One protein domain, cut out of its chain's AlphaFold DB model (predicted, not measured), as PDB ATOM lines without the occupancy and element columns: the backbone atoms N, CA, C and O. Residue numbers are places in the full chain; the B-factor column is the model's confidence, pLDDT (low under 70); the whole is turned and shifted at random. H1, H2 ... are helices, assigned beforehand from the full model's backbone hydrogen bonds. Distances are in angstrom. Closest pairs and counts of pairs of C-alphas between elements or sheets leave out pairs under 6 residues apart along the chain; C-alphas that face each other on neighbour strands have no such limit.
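Overview. This is residues 15 to 95 of the 97 residues of an uncharacterized protein of Chloroflexi bacterium (UniProt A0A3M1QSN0). The longest helix, H3, crosses H1 in a small body of helices, and its later part, from residue 71 on, sticks out as an arm. Beyond H3 a tail without contacts turns back and ends in the tiny helix H4, while H1 and H2 form a helical hairpin in the body. The printed part has 81 residues, with four named helices in the order H1, H2, H3, H4 and no named strand, and its class is all helix. It is only just loose, close to extended, with a radius of gyration of the C-alphas of 17.3 A, and elongated, spanning 51 by 30 by 20 A.

Arrangement. H3, residues 56 to 79, touches H1, residues 15 to 28, with its residues 62 to 70 alone. The closest C-alphas, of Ala 23 and Ile 66, are 6.2 A apart, and the two helices run the same way at a steep tilt of 40 degrees. H1 also touches H2, residues 44 to 53, closest at the C-alphas of Phe 22 and Thr 46, 6.3 A apart. This hairpin runs opposite ways at a tilt of 35.5 degrees, only just steep. H2 and H3 are close but not clearly touching, with the C-alphas of Leu 50 and Ile 59 closest at 7.0 A. H4, residues 90 to 93, is apart from H1, H2 and H3. Every O i to N i+4 pair is within hydrogen-bond range in H1, H2 and H3; H4 is too short for such a pair.

Along the chain. H3 measures 34.6 A from C-alpha 56 to C-alpha 79 at (286.640, 228.405, 338.261). H1 measures 19.8 A, starting at C-alpha 15 at (263.232, 253.797, 335.865). H2 measures 14.3 A, and H4 ends at C-alpha 93 at (283.461, 246.450, 362.700).

Size, cuts and confidence. Residues 34 to 39 and 71 to 95 stand free. The C-alphas farthest apart, of Ala 36 and Ala 94, are 55.5 A apart. The link from H1 to H2 is long, and the printed part has no cut. The pLDDT is under 70 at residues 29 to 33, 35 and 87.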
ATOM      1  N   ARG A  15     262.129 254.058 336.791       93.75
ATOM      2  CA  ARG A  15     263.232 253.797 335.865       93.75
ATOM      3  C   ARG A  15     264.119 252.647 336.349       93.75
ATOM      4  O   ARG A  15     264.445 251.755 335.572       93.75
ATOM      5  N   GLU A  16     264.462 252.632 337.631       93.19
ATOM      6  CA  GLU A  16     265.247 251.558 338.250       93.19
ATOM      7  C   GLU A  16     264.469 250.240 338.304       93.19
ATOM      8  O   GLU A  16     265.031 249.195 337.995       93.19
ATOM      9  N   GLN A  17     263.167 250.277 338.601       93.06
ATOM     10  CA  GLN A  17     262.310 249.088 338.579       93.06
ATOM     11  C   GLN A  17     262.290 248.428 337.191       93.06
ATOM     12  O   GLN A  17     262.399 247.207 337.082       93.06
ATOM     13  N   ILE A  18     262.213 249.229 336.124       93.94
ATOM     14  CA  ILE A  18     262.278 248.738 334.738       93.94
ATOM     15  C   ILE A  18     263.646 248.115 334.445       93.94
ATOM     16  O   ILE A  18     263.711 247.034 333.859       93.94
ATOM     17  N   ALA A  19     264.740 248.751 334.876       94.12
ATOM     18  CA  ALA A  19     266.082 248.197 334.707       94.12
ATOM     19  C   ALA A  19     266.263 246.872 335.472       94.12
ATOM     20  O   ALA A  19     266.867 245.937 334.946       94.12
ATOM     21  N   ILE A  20     265.700 246.759 336.680       91.81
ATOM     22  CA  ILE A  20     265.700 245.524 337.478       91.81
ATOM     23  C   ILE A  20     264.899 244.424 336.771       91.81
ATOM     24  O   ILE A  20     265.377 243.290 336.688       91.81
ATOM     25  N   ALA A  21     263.721 244.739 336.224       90.69
ATOM     26  CA  ALA A  21     262.919 243.787 335.455       90.69
ATOM     27  C   ALA A  21     263.682 243.283 334.220       90.69
ATOM     28  O   ALA A  21     263.785 242.077 334.007       90.69
ATOM     29  N   PHE A  22     264.312 244.191 333.471       92.62
ATOM     30  CA  PHE A  22     265.141 243.844 332.319       92.62
ATOM     31  C   PHE A  22     266.332 242.952 332.687       92.62
ATOM     32  O   PHE A  22     266.556 241.921 332.052       92.62
ATOM     33  N   ALA A  23     267.064 243.300 333.748       91.81
ATOM     34  CA  ALA A  23     268.168 242.488 334.250       91.81
ATOM     35  C   ALA A  23     267.702 241.104 334.715       91.81
ATOM     36  O   ALA A  23     268.392 240.112 334.477       91.81
ATOM     37  N   THR A  24     266.529 241.027 335.342       89.38
ATOM     38  CA  THR A  24     265.926 239.770 335.797       89.38
ATOM     39  C   THR A  24     265.595 238.863 334.617       89.38
ATOM     40  O   THR A  24     266.003 237.702 334.617       89.38
ATOM     41  N   GLU A  25     264.925 239.389 333.589       88.75
ATOM     42  CA  GLU A  25     264.586 238.625 332.385       88.75
ATOM     43  C   GLU A  25     265.848 238.145 331.648       88.75
ATOM     44  O   GLU A  25     265.969 236.968 331.331       88.75
ATOM     45  N   LEU A  26     266.868 238.989 331.486       88.19
ATOM     46  CA  LEU A  26     268.106 238.583 330.805       88.19
ATOM     47  C   LEU A  26     269.016 237.638 331.608       88.19
ATOM     48  O   LEU A  26     269.959 237.072 331.049       88.19
ATOM     49  N   THR A  27     268.791 237.487 332.914       87.38
ATOM     50  CA  THR A  27     269.680 236.712 333.799       87.38
ATOM     51  C   THR A  27     269.047 235.420 334.291       87.38
ATOM     52  O   THR A  27     269.720 234.390 334.345       87.38
ATOM     53  N   ILE A  28     267.777 235.480 334.696       80.75
ATOM     54  CA  ILE A  28     267.116 234.412 335.450       80.75
ATOM     55  C   ILE A  28     266.123 233.648 334.586       80.75
ATOM     56  O   ILE A  28     265.959 232.458 334.839       80.75
ATOM     57  N   ASN A  29     265.477 234.277 333.594       67.25
ATOM     58  CA  ASN A  29     264.401 233.618 332.855       67.25
ATOM     59  C   ASN A  29     264.933 232.361 332.148       67.25
ATOM     60  O   ASN A  29     265.718 232.467 331.198       67.25
ATOM     61  N   PRO A  30     264.501 231.158 332.565       55.84
ATOM     62  CA  PRO A  30     264.662 229.986 331.738       55.84
ATOM     63  C   PRO A  30     263.614 230.148 330.645       55.84
ATOM     64  O   PRO A  30     262.450 229.814 330.846       55.84
ATOM     65  N   SER A  31     263.994 230.762 329.527       55.72
ATOM     66  CA  SER A  31     263.091 230.886 328.392       55.72
ATOM     67  C   SER A  31     262.646 229.479 327.990       55.72
ATOM     68  O   SER A  31     263.410 228.721 327.397       55.72
ATOM     69  N   SER A  32     261.413 229.108 328.343       62.28
ATOM     70  CA  SER A  32     260.732 227.951 327.756       62.28
ATOM     71  C   SER A  32     260.410 228.200 326.282       62.28
ATOM     72  O   SER A  32     259.989 227.283 325.584       62.28
ATOM     73  N   LEU A  33     260.583 229.448 325.841       67.12
ATOM     74  CA  LEU A  33     260.416 229.918 324.484       67.12
ATOM     75  C   LEU A  33     261.724 229.743 323.712       67.12
ATOM     76  O   LEU A  33     262.835 229.946 324.213       67.12
ATOM     77  N   THR A  34     261.584 229.346 322.463       70.44
ATOM     78  CA  THR A  34     262.678 229.263 321.507       70.44
ATOM     79  C   THR A  34     263.117 230.663 321.071       70.44
ATOM     80  O   THR A  34     262.364 231.632 321.148       70.44
ATOM     81  N   VAL A  35     264.328 230.775 320.515       69.56
ATOM     82  CA  VAL A  35     264.829 232.027 319.907       69.56
ATOM     83  C   VAL A  35     263.900 232.536 318.792       69.56
ATOM     84  O   VAL A  35     263.864 233.730 318.517       69.56
ATOM     85  N   ALA A  36     263.136 231.649 318.147       76.94
ATOM     86  CA  ALA A  36     262.156 232.037 317.136       76.94
ATOM     87  C   ALA A  36     260.918 232.724 317.741       76.94
ATOM     88  O   ALA A  36     260.319 233.574 317.089       76.94
ATOM     89  N   GLU A  37     260.543 232.359 318.968       73.12
ATOM     90  CA  GLU A  37     259.386 232.909 319.684       73.12
ATOM     91  C   GLU A  37     259.744 234.201 320.421       73.12
ATOM     92  O   GLU A  37     258.964 235.149 320.410       73.12
ATOM     93  N   GLU A  38     260.942 234.272 321.007       74.62
ATOM     94  CA  GLU A  38     261.410 235.463 321.715       74.62
ATOM     95  C   GLU A  38     262.894 235.744 321.411       74.62
ATOM     96  O   GLU A  38     263.782 235.407 322.198       74.62
ATOM     97  N   PRO A  39     263.197 236.395 320.270       71.00
ATOM     98  CA  PRO A  39     264.573 236.577 319.794       71.00
ATOM     99  C   PRO A  39     265.475 237.362 320.748       71.00
ATOM    100  O   PRO A  39     266.696 237.234 320.700       71.00
ATOM    101  N   LEU A  40     264.869 238.204 321.587       74.56
ATOM    102  CA  LEU A  40     265.569 239.076 322.525       74.56
ATOM    103  C   LEU A  40     265.562 238.538 323.962       74.56
ATOM    104  O   LEU A  40     266.170 239.174 324.818       74.56
ATOM    105  N   ALA A  41     264.899 237.401 324.221       79.31
ATOM    106  CA  ALA A  41     264.710 236.806 325.552       79.31
ATOM    107  C   ALA A  41     264.163 237.787 326.616       79.31
ATOM    108  O   ALA A  41     264.455 237.660 327.805       79.31
ATOM    109  N   VAL A  42     263.424 238.807 326.168       87.19
ATOM    110  CA  VAL A  42     262.896 239.913 326.973       87.19
ATOM    111  C   VAL A  42     261.479 240.190 326.506       87.19
ATOM    112  O   VAL A  42     261.255 240.430 325.313       87.19
ATOM    113  N   SER A  43     260.553 240.252 327.453       88.00
ATOM    114  CA  SER A  43     259.128 240.386 327.196       88.00
ATOM    115  C   SER A  43     258.801 241.697 326.485       88.00
ATOM    116  O   SER A  43     259.428 242.738 326.708       88.00
ATOM    117  N   GLU A  44     257.759 241.691 325.653       88.81
ATOM    118  CA  GLU A  44     257.287 242.895 324.955       88.81
ATOM    119  C   GLU A  44     256.951 244.038 325.932       88.81
ATOM    120  O   GLU A  44     257.227 245.211 325.658       88.81
ATOM    121  N   LYS A  45     256.419 243.693 327.113       91.44
ATOM    122  CA  LYS A  45     256.146 244.638 328.201       91.44
ATOM    123  C   LYS A  45     257.423 245.355 328.639       91.44
ATOM    124  O   LYS A  45     257.441 246.585 328.704       91.44
ATOM    125  N   THR A  46     258.485 244.603 328.913       92.19
ATOM    126  CA  THR A  46     259.770 245.152 329.358       92.19
ATOM    127  C   THR A  46     260.457 245.931 328.238       92.19
ATOM    128  O   THR A  46     260.947 247.035 328.475       92.19
ATOM    129  N   GLN A  47     260.397 245.452 326.991       91.88
ATOM    130  CA  GLN A  47     260.899 246.191 325.828       91.88
ATOM    131  C   GLN A  47     260.204 247.547 325.647       91.88
ATOM    132  O   GLN A  47     260.859 248.556 325.381       91.88
ATOM    133  N   THR A  48     258.881 247.585 325.797       94.88
ATOM    134  CA  THR A  48     258.091 248.817 325.668       94.88
ATOM    135  C   THR A  48     258.418 249.797 326.792       94.88
ATOM    136  O   THR A  48     258.632 250.985 326.538       94.88
ATOM    137  N   ALA A  49     258.529 249.305 328.028       95.06
ATOM    138  CA  ALA A  49     258.910 250.120 329.176       95.06
ATOM    139  C   ALA A  49     260.327 250.705 329.024       95.06
ATOM    140  O   ALA A  49     260.532 251.892 329.273       95.06
ATOM    141  N   LEU A  50     261.288 249.915 328.531       95.00
ATOM    142  CA  LEU A  50     262.643 250.391 328.239       95.00
ATOM    143  C   LEU A  50     262.638 251.517 327.209       95.00
ATOM    144  O   LEU A  50     263.168 252.587 327.483       95.00
ATOM    145  N   LYS A  51     261.980 251.316 326.061       95.56
ATOM    146  CA  LYS A  51     261.904 252.328 324.991       95.56
ATOM    147  C   LYS A  51     261.181 253.610 325.415       95.56
ATOM    148  O   LYS A  51     261.374 254.649 324.795       95.56
ATOM    149  N   THR A  52     260.347 253.536 326.452       97.19
ATOM    150  CA  THR A  52     259.628 254.692 327.007       97.19
ATOM    151  C   THR A  52     260.495 255.503 327.975       97.19
ATOM    152  O   THR A  52     260.376 256.724 328.025       97.19
ATOM    153  N   HIS A  53     261.368 254.845 328.744       96.62
ATOM    154  CA  HIS A  53     262.094 255.466 329.862       96.62
ATOM    155  C   HIS A  53     263.611 255.588 329.660       96.62
ATOM    156  O   HIS A  53     264.291 256.204 330.485       96.62
ATOM    157  N   PHE A  54     264.148 255.006 328.591       96.75
ATOM    158  CA  PHE A  54     265.570 255.002 328.277       96.75
ATOM    159  C   PHE A  54     265.790 255.330 326.804       96.75
ATOM    160  O   PHE A  54     265.025 254.929 325.927       96.75
ATOM    161  N   SER A  55     266.875 256.043 326.529       97.56
ATOM    162  CA  SER A  55     267.389 256.203 325.175       97.56
ATOM    163  C   SER A  55     267.984 254.891 324.657       97.56
ATOM    164  O   SER A  55     268.400 254.023 325.426       97.56
ATOM    165  N   ASN A  56     268.101 254.762 323.334       95.12
ATOM    166  CA  ASN A  56     268.717 253.583 322.718       95.12
ATOM    167  C   ASN A  56     270.151 253.328 323.219       95.12
ATOM    168  O   ASN A  56     270.537 252.173 323.366       95.12
ATOM    169  N   VAL A  57     270.922 254.386 323.498       97.62
ATOM    170  CA  VAL A  57     272.294 254.266 324.024       97.62
ATOM    171  C   VAL A  57     272.276 253.665 325.427       97.62
ATOM    172  O   VAL A  57     272.957 252.677 325.675       97.62
ATOM    173  N   GLU A  58     271.427 254.182 326.314       97.00
ATOM    174  CA  GLU A  58     271.317 253.677 327.687       97.00
ATOM    175  C   GLU A  58     270.820 252.222 327.725       97.00
ATOM    176  O   GLU A  58     271.272 251.436 328.552       97.00
ATOM    177  N   ILE A  59     269.928 251.825 326.807       94.81
ATOM    178  CA  ILE A  59     269.478 250.426 326.691       94.81
ATOM    179  C   ILE A  59     270.653 249.503 326.329       94.81
ATOM    180  O   ILE A  59     270.785 248.422 326.906       94.81
ATOM    181  N   VAL A  60     271.520 249.921 325.401       94.88
ATOM    182  CA  VAL A  60     272.716 249.153 325.014       94.88
ATOM    183  C   VAL A  60     273.707 249.057 326.171       94.88
ATOM    184  O   VAL A  60     274.259 247.982 326.411       94.88
ATOM    185  N   GLU A  61     273.914 250.141 326.915       96.12
ATOM    186  CA  GLU A  61     274.787 250.150 328.094       96.12
ATOM    187  C   GLU A  61     274.263 249.216 329.189       96.12
ATOM    188  O   GLU A  61     275.021 248.395 329.710       96.12
ATOM    189  N   LEU A  62     272.957 249.262 329.480       94.31
ATOM    190  CA  LEU A  62     272.309 248.351 330.424       94.31
ATOM    191  C   LEU A  62     272.494 246.889 330.012       94.31
ATOM    192  O   LEU A  62     272.936 246.072 330.821       94.31
ATOM    193  N   ALA A  63     272.204 246.561 328.750       92.81
ATOM    194  CA  ALA A  63     272.360 245.203 328.231       92.81
ATOM    195  C   ALA A  63     273.821 244.727 328.310       92.81
ATOM    196  O   ALA A  63     274.089 243.586 328.690       92.81
ATOM    197  N   SER A  64     274.769 245.614 328.001       93.50
ATOM    198  CA  SER A  64     276.205 245.321 328.046       93.50
ATOM    199  C   SER A  64     276.685 245.053 329.473       93.50
ATOM    200  O   SER A  64     277.412 244.087 329.708       93.50
ATOM    201  N   ALA A  65     276.231 245.852 330.445       94.19
ATOM    202  CA  ALA A  65     276.530 245.636 331.856       94.19
ATOM    203  C   ALA A  65     275.984 244.284 332.342       94.19
ATOM    204  O   ALA A  65     276.717 243.501 332.946       94.19
ATOM    205  N   ILE A  66     274.721 243.972 332.028       92.81
ATOM    206  CA  ILE A  66     274.095 242.688 332.381       92.81
ATOM    207  C   ILE A  66     274.886 241.518 331.776       92.81
ATOM    208  O   ILE A  66     275.198 240.554 332.475       92.81
ATOM    209  N   MET A  67     275.276 241.616 330.502       91.00
ATOM    210  CA  MET A  67     276.069 240.592 329.820       91.00
ATOM    211  C   MET A  67     277.424 240.357 330.497       91.00
ATOM    212  O   MET A  67     277.796 239.203 330.724       91.00
ATOM    213  N   ALA A  68     278.140 241.426 330.854       93.75
ATOM    214  CA  ALA A  68     279.425 241.328 331.540       93.75
ATOM    215  C   ALA A  68     279.290 240.588 332.879       93.75
ATOM    216  O   ALA A  68     280.058 239.666 333.160       93.75
ATOM    217  N   PHE A  69     278.270 240.914 333.677       91.19
ATOM    218  CA  PHE A  69     278.028 240.208 334.936       91.19
ATOM    219  C   PHE A  69     277.575 238.763 334.728       91.19
ATOM    220  O   PHE A  69     278.022 237.884 335.457       91.19
ATOM    221  N   ASN A  70     276.756 238.475 333.716       90.38
ATOM    222  CA  ASN A  70     276.378 237.100 333.386       90.38
ATOM    223  C   ASN A  70     277.594 236.252 332.999       90.38
ATOM    224  O   ASN A  70     277.695 235.097 333.420       90.38
ATOM    225  N   PHE A  71     278.539 236.828 332.252       91.31
ATOM    226  CA  PHE A  71     279.817 236.190 331.960       91.31
ATOM    227  C   PHE A  71     280.626 235.951 333.239       91.31
ATOM    228  O   PHE A  71     280.989 234.807 333.507       91.31
ATOM    229  N   MET A  72     280.840 236.981 334.064       92.19
ATOM    230  CA  MET A  72     281.610 236.866 335.311       92.19
ATOM    231  C   MET A  72     280.995 235.855 336.283       92.19
ATOM    232  O   MET A  72     281.709 235.054 336.872       92.19
ATOM    233  N   ASN A  73     279.669 235.819 336.405       88.38
ATOM    234  CA  ASN A  73     278.966 234.856 337.251       88.38
ATOM    235  C   ASN A  73     279.190 233.413 336.779       88.38
ATOM    236  O   ASN A  73     279.406 232.517 337.595       88.38
ATOM    237  N   ARG A  74     279.159 233.173 335.461       88.44
ATOM    238  CA  ARG A  74     279.440 231.850 334.882       88.44
ATOM    239  C   ARG A  74     280.914 231.483 335.016       88.44
ATOM    240  O   ARG A  74     281.215 230.345 335.360       88.44
ATOM    241  N   PHE A  75     281.807 232.442 334.792       91.75
ATOM    242  CA  PHE A  75     283.246 232.283 334.964       91.75
ATOM    243  C   PHE A  75     283.583 231.911 336.413       91.75
ATOM    244  O   PHE A  75     284.192 230.873 336.649       91.75
ATOM    245  N   ASN A  76     283.093 232.677 337.389       88.94
ATOM    246  CA  ASN A  76     283.303 232.408 338.811       88.94
ATOM    247  C   ASN A  76     282.716 231.060 339.229       88.94
ATOM    248  O   ASN A  76     283.349 230.336 339.984       88.94
ATOM    249  N   ARG A  77     281.545 230.668 338.710       87.75
ATOM    250  CA  ARG A  77     280.984 229.334 338.977       87.75
ATOM    251  C   ARG A  77     281.852 228.209 338.411       87.75
ATOM    252  O   ARG A  77     281.924 227.146 339.013       87.75
ATOM    253  N   PHE A  78     282.464 228.424 337.250       92.06
ATOM    254  CA  PHE A  78     283.314 227.429 336.605       92.06
ATOM    255  C   PHE A  78     284.669 227.284 337.307       92.06
ATOM    256  O   PHE A  78     285.102 226.168 337.571       92.06
ATOM    257  N   PHE A  79     285.325 228.403 337.617       90.38
ATOM    258  CA  PHE A  79     286.640 228.405 338.261       90.38
ATOM    259  C   PHE A  79     286.572 228.224 339.780       90.38
ATOM    260  O   PHE A  79     287.565 227.817 340.373       90.38
ATOM    261  N   ASN A  80     285.418 228.509 340.390       86.88
ATOM    262  CA  ASN A  80     285.159 228.466 341.828       86.88
ATOM    263  C   ASN A  80     286.317 229.047 342.664       86.88
ATOM    264  O   ASN A  80     286.866 228.336 343.508       86.88
ATOM    265  N   PRO A  81     286.733 230.301 342.395       82.06
ATOM    266  CA  PRO A  81     287.779 230.933 343.179       82.06
ATOM    267  C   PRO A  81     287.308 231.093 344.625       82.06
ATOM    268  O   PRO A  81     286.122 231.326 344.876       82.06
ATOM    269  N   ASP A  82     288.244 231.006 345.565       85.38
ATOM    270  CA  ASP A  82     287.963 231.373 346.945       85.38
ATOM    271  C   ASP A  82     287.529 232.842 346.997       85.38
ATOM    272  O   ASP A  82     288.085 233.704 346.308       85.38
ATOM    273  N   ILE A  83     286.490 233.122 347.783       79.56
ATOM    274  CA  ILE A  83     286.048 234.497 347.999       79.56
ATOM    275  C   ILE A  83     287.112 235.159 348.864       79.56
ATOM    276  O   ILE A  83     287.325 234.743 350.003       79.56
ATOM    277  N   ASP A  84     287.761 236.184 348.324       77.56
ATOM    278  CA  ASP A  84     288.648 237.032 349.105       77.56
ATOM    279  C   ASP A  84     287.791 237.878 350.052       77.56
ATOM    280  O   ASP A  84     287.179 238.875 349.662       77.56
ATOM    281  N   VAL A  85     287.636 237.390 351.282       70.25
ATOM    282  CA  VAL A  85     286.915 238.093 352.341       70.25
ATOM    283  C   VAL A  85     287.930 238.964 353.064       70.25
ATOM    284  O   VAL A  85     288.365 238.647 354.172       70.25
ATOM    285  N   GLU A  86     288.339 240.059 352.430       76.12
ATOM    286  CA  GLU A  86     289.033 241.108 353.166       76.12
ATOM    287  C   GLU A  86     288.086 241.575 354.283       76.12
ATOM    288  O   GLU A  86     286.910 241.877 354.041       76.12
ATOM    289  N   MET A  87     288.552 241.526 355.534       67.00
ATOM    290  CA  MET A  87     287.732 241.961 356.660       67.00
ATOM    291  C   MET A  87     287.321 243.425 356.449       67.00
ATOM    292  O   MET A  87     288.145 244.223 355.993       67.00
ATOM    293  N   PRO A  88     286.076 243.811 356.794       71.06
ATOM    294  CA  PRO A  88     285.696 245.216 356.794       71.06
ATOM    295  C   PRO A  88     286.693 246.015 357.646       71.06
ATOM    296  O   PRO A  88     287.138 245.492 358.672       71.06
ATOM    297  N   PRO A  89     287.023 247.266 357.274       80.25
ATOM    298  CA  PRO A  89     287.865 248.127 358.097       80.25
ATOM    299  C   PRO A  89     287.388 248.152 359.555       80.25
ATOM    300  O   PRO A  89     286.178 248.135 359.806       80.25
ATOM    301  N   ASP A  90     288.322 248.237 360.507       83.69
ATOM    302  CA  ASP A  90     288.036 248.198 361.954       83.69
ATOM    303  C   ASP A  90     286.944 249.200 362.372       83.69
ATOM    304  O   ASP A  90     286.121 248.934 363.248       83.69
ATOM    305  N   GLU A  91     286.894 250.338 361.679       84.19
ATOM    306  CA  GLU A  91     285.906 251.406 361.834       84.19
ATOM    307  C   GLU A  91     284.463 250.928 361.591       84.19
ATOM    308  O   GLU A  91     283.547 251.352 362.293       84.19
ATOM    309  N   ILE A  92     284.252 250.029 360.622       74.50
ATOM    310  CA  ILE A  92     282.946 249.427 360.323       74.50
ATOM    311  C   ILE A  92     282.633 248.329 361.337       74.50
ATOM    312  O   ILE A  92     281.501 248.247 361.809       74.50
ATOM    313  N   MET A  93     283.628 247.522 361.714       79.19
ATOM    314  CA  MET A  93     283.461 246.450 362.700       79.19
ATOM    315  C   MET A  93     283.022 246.985 364.073       79.19
ATOM    316  O   MET A  93     282.182 246.367 364.723       79.19
ATOM    317  N   ALA A  94     283.508 248.163 364.480       80.88
ATOM    318  CA  ALA A  94     283.127 248.820 365.734       80.88
ATOM    319  C   ALA A  94     281.674 249.344 365.772       80.88
ATOM    320  O   ALA A  94     281.156 249.634 366.848       80.88
ATOM    321  N   LEU A  95     281.008 249.488 364.619       76.06
ATOM    322  CA  LEU A  95     279.614 249.954 364.532       76.06
ATOM    323  C   LEU A  95     278.584 248.820 364.658       76.06
ATOM    324  O   LEU A  95     277.394 249.094 364.815       76.06
TER     325      LEU A  95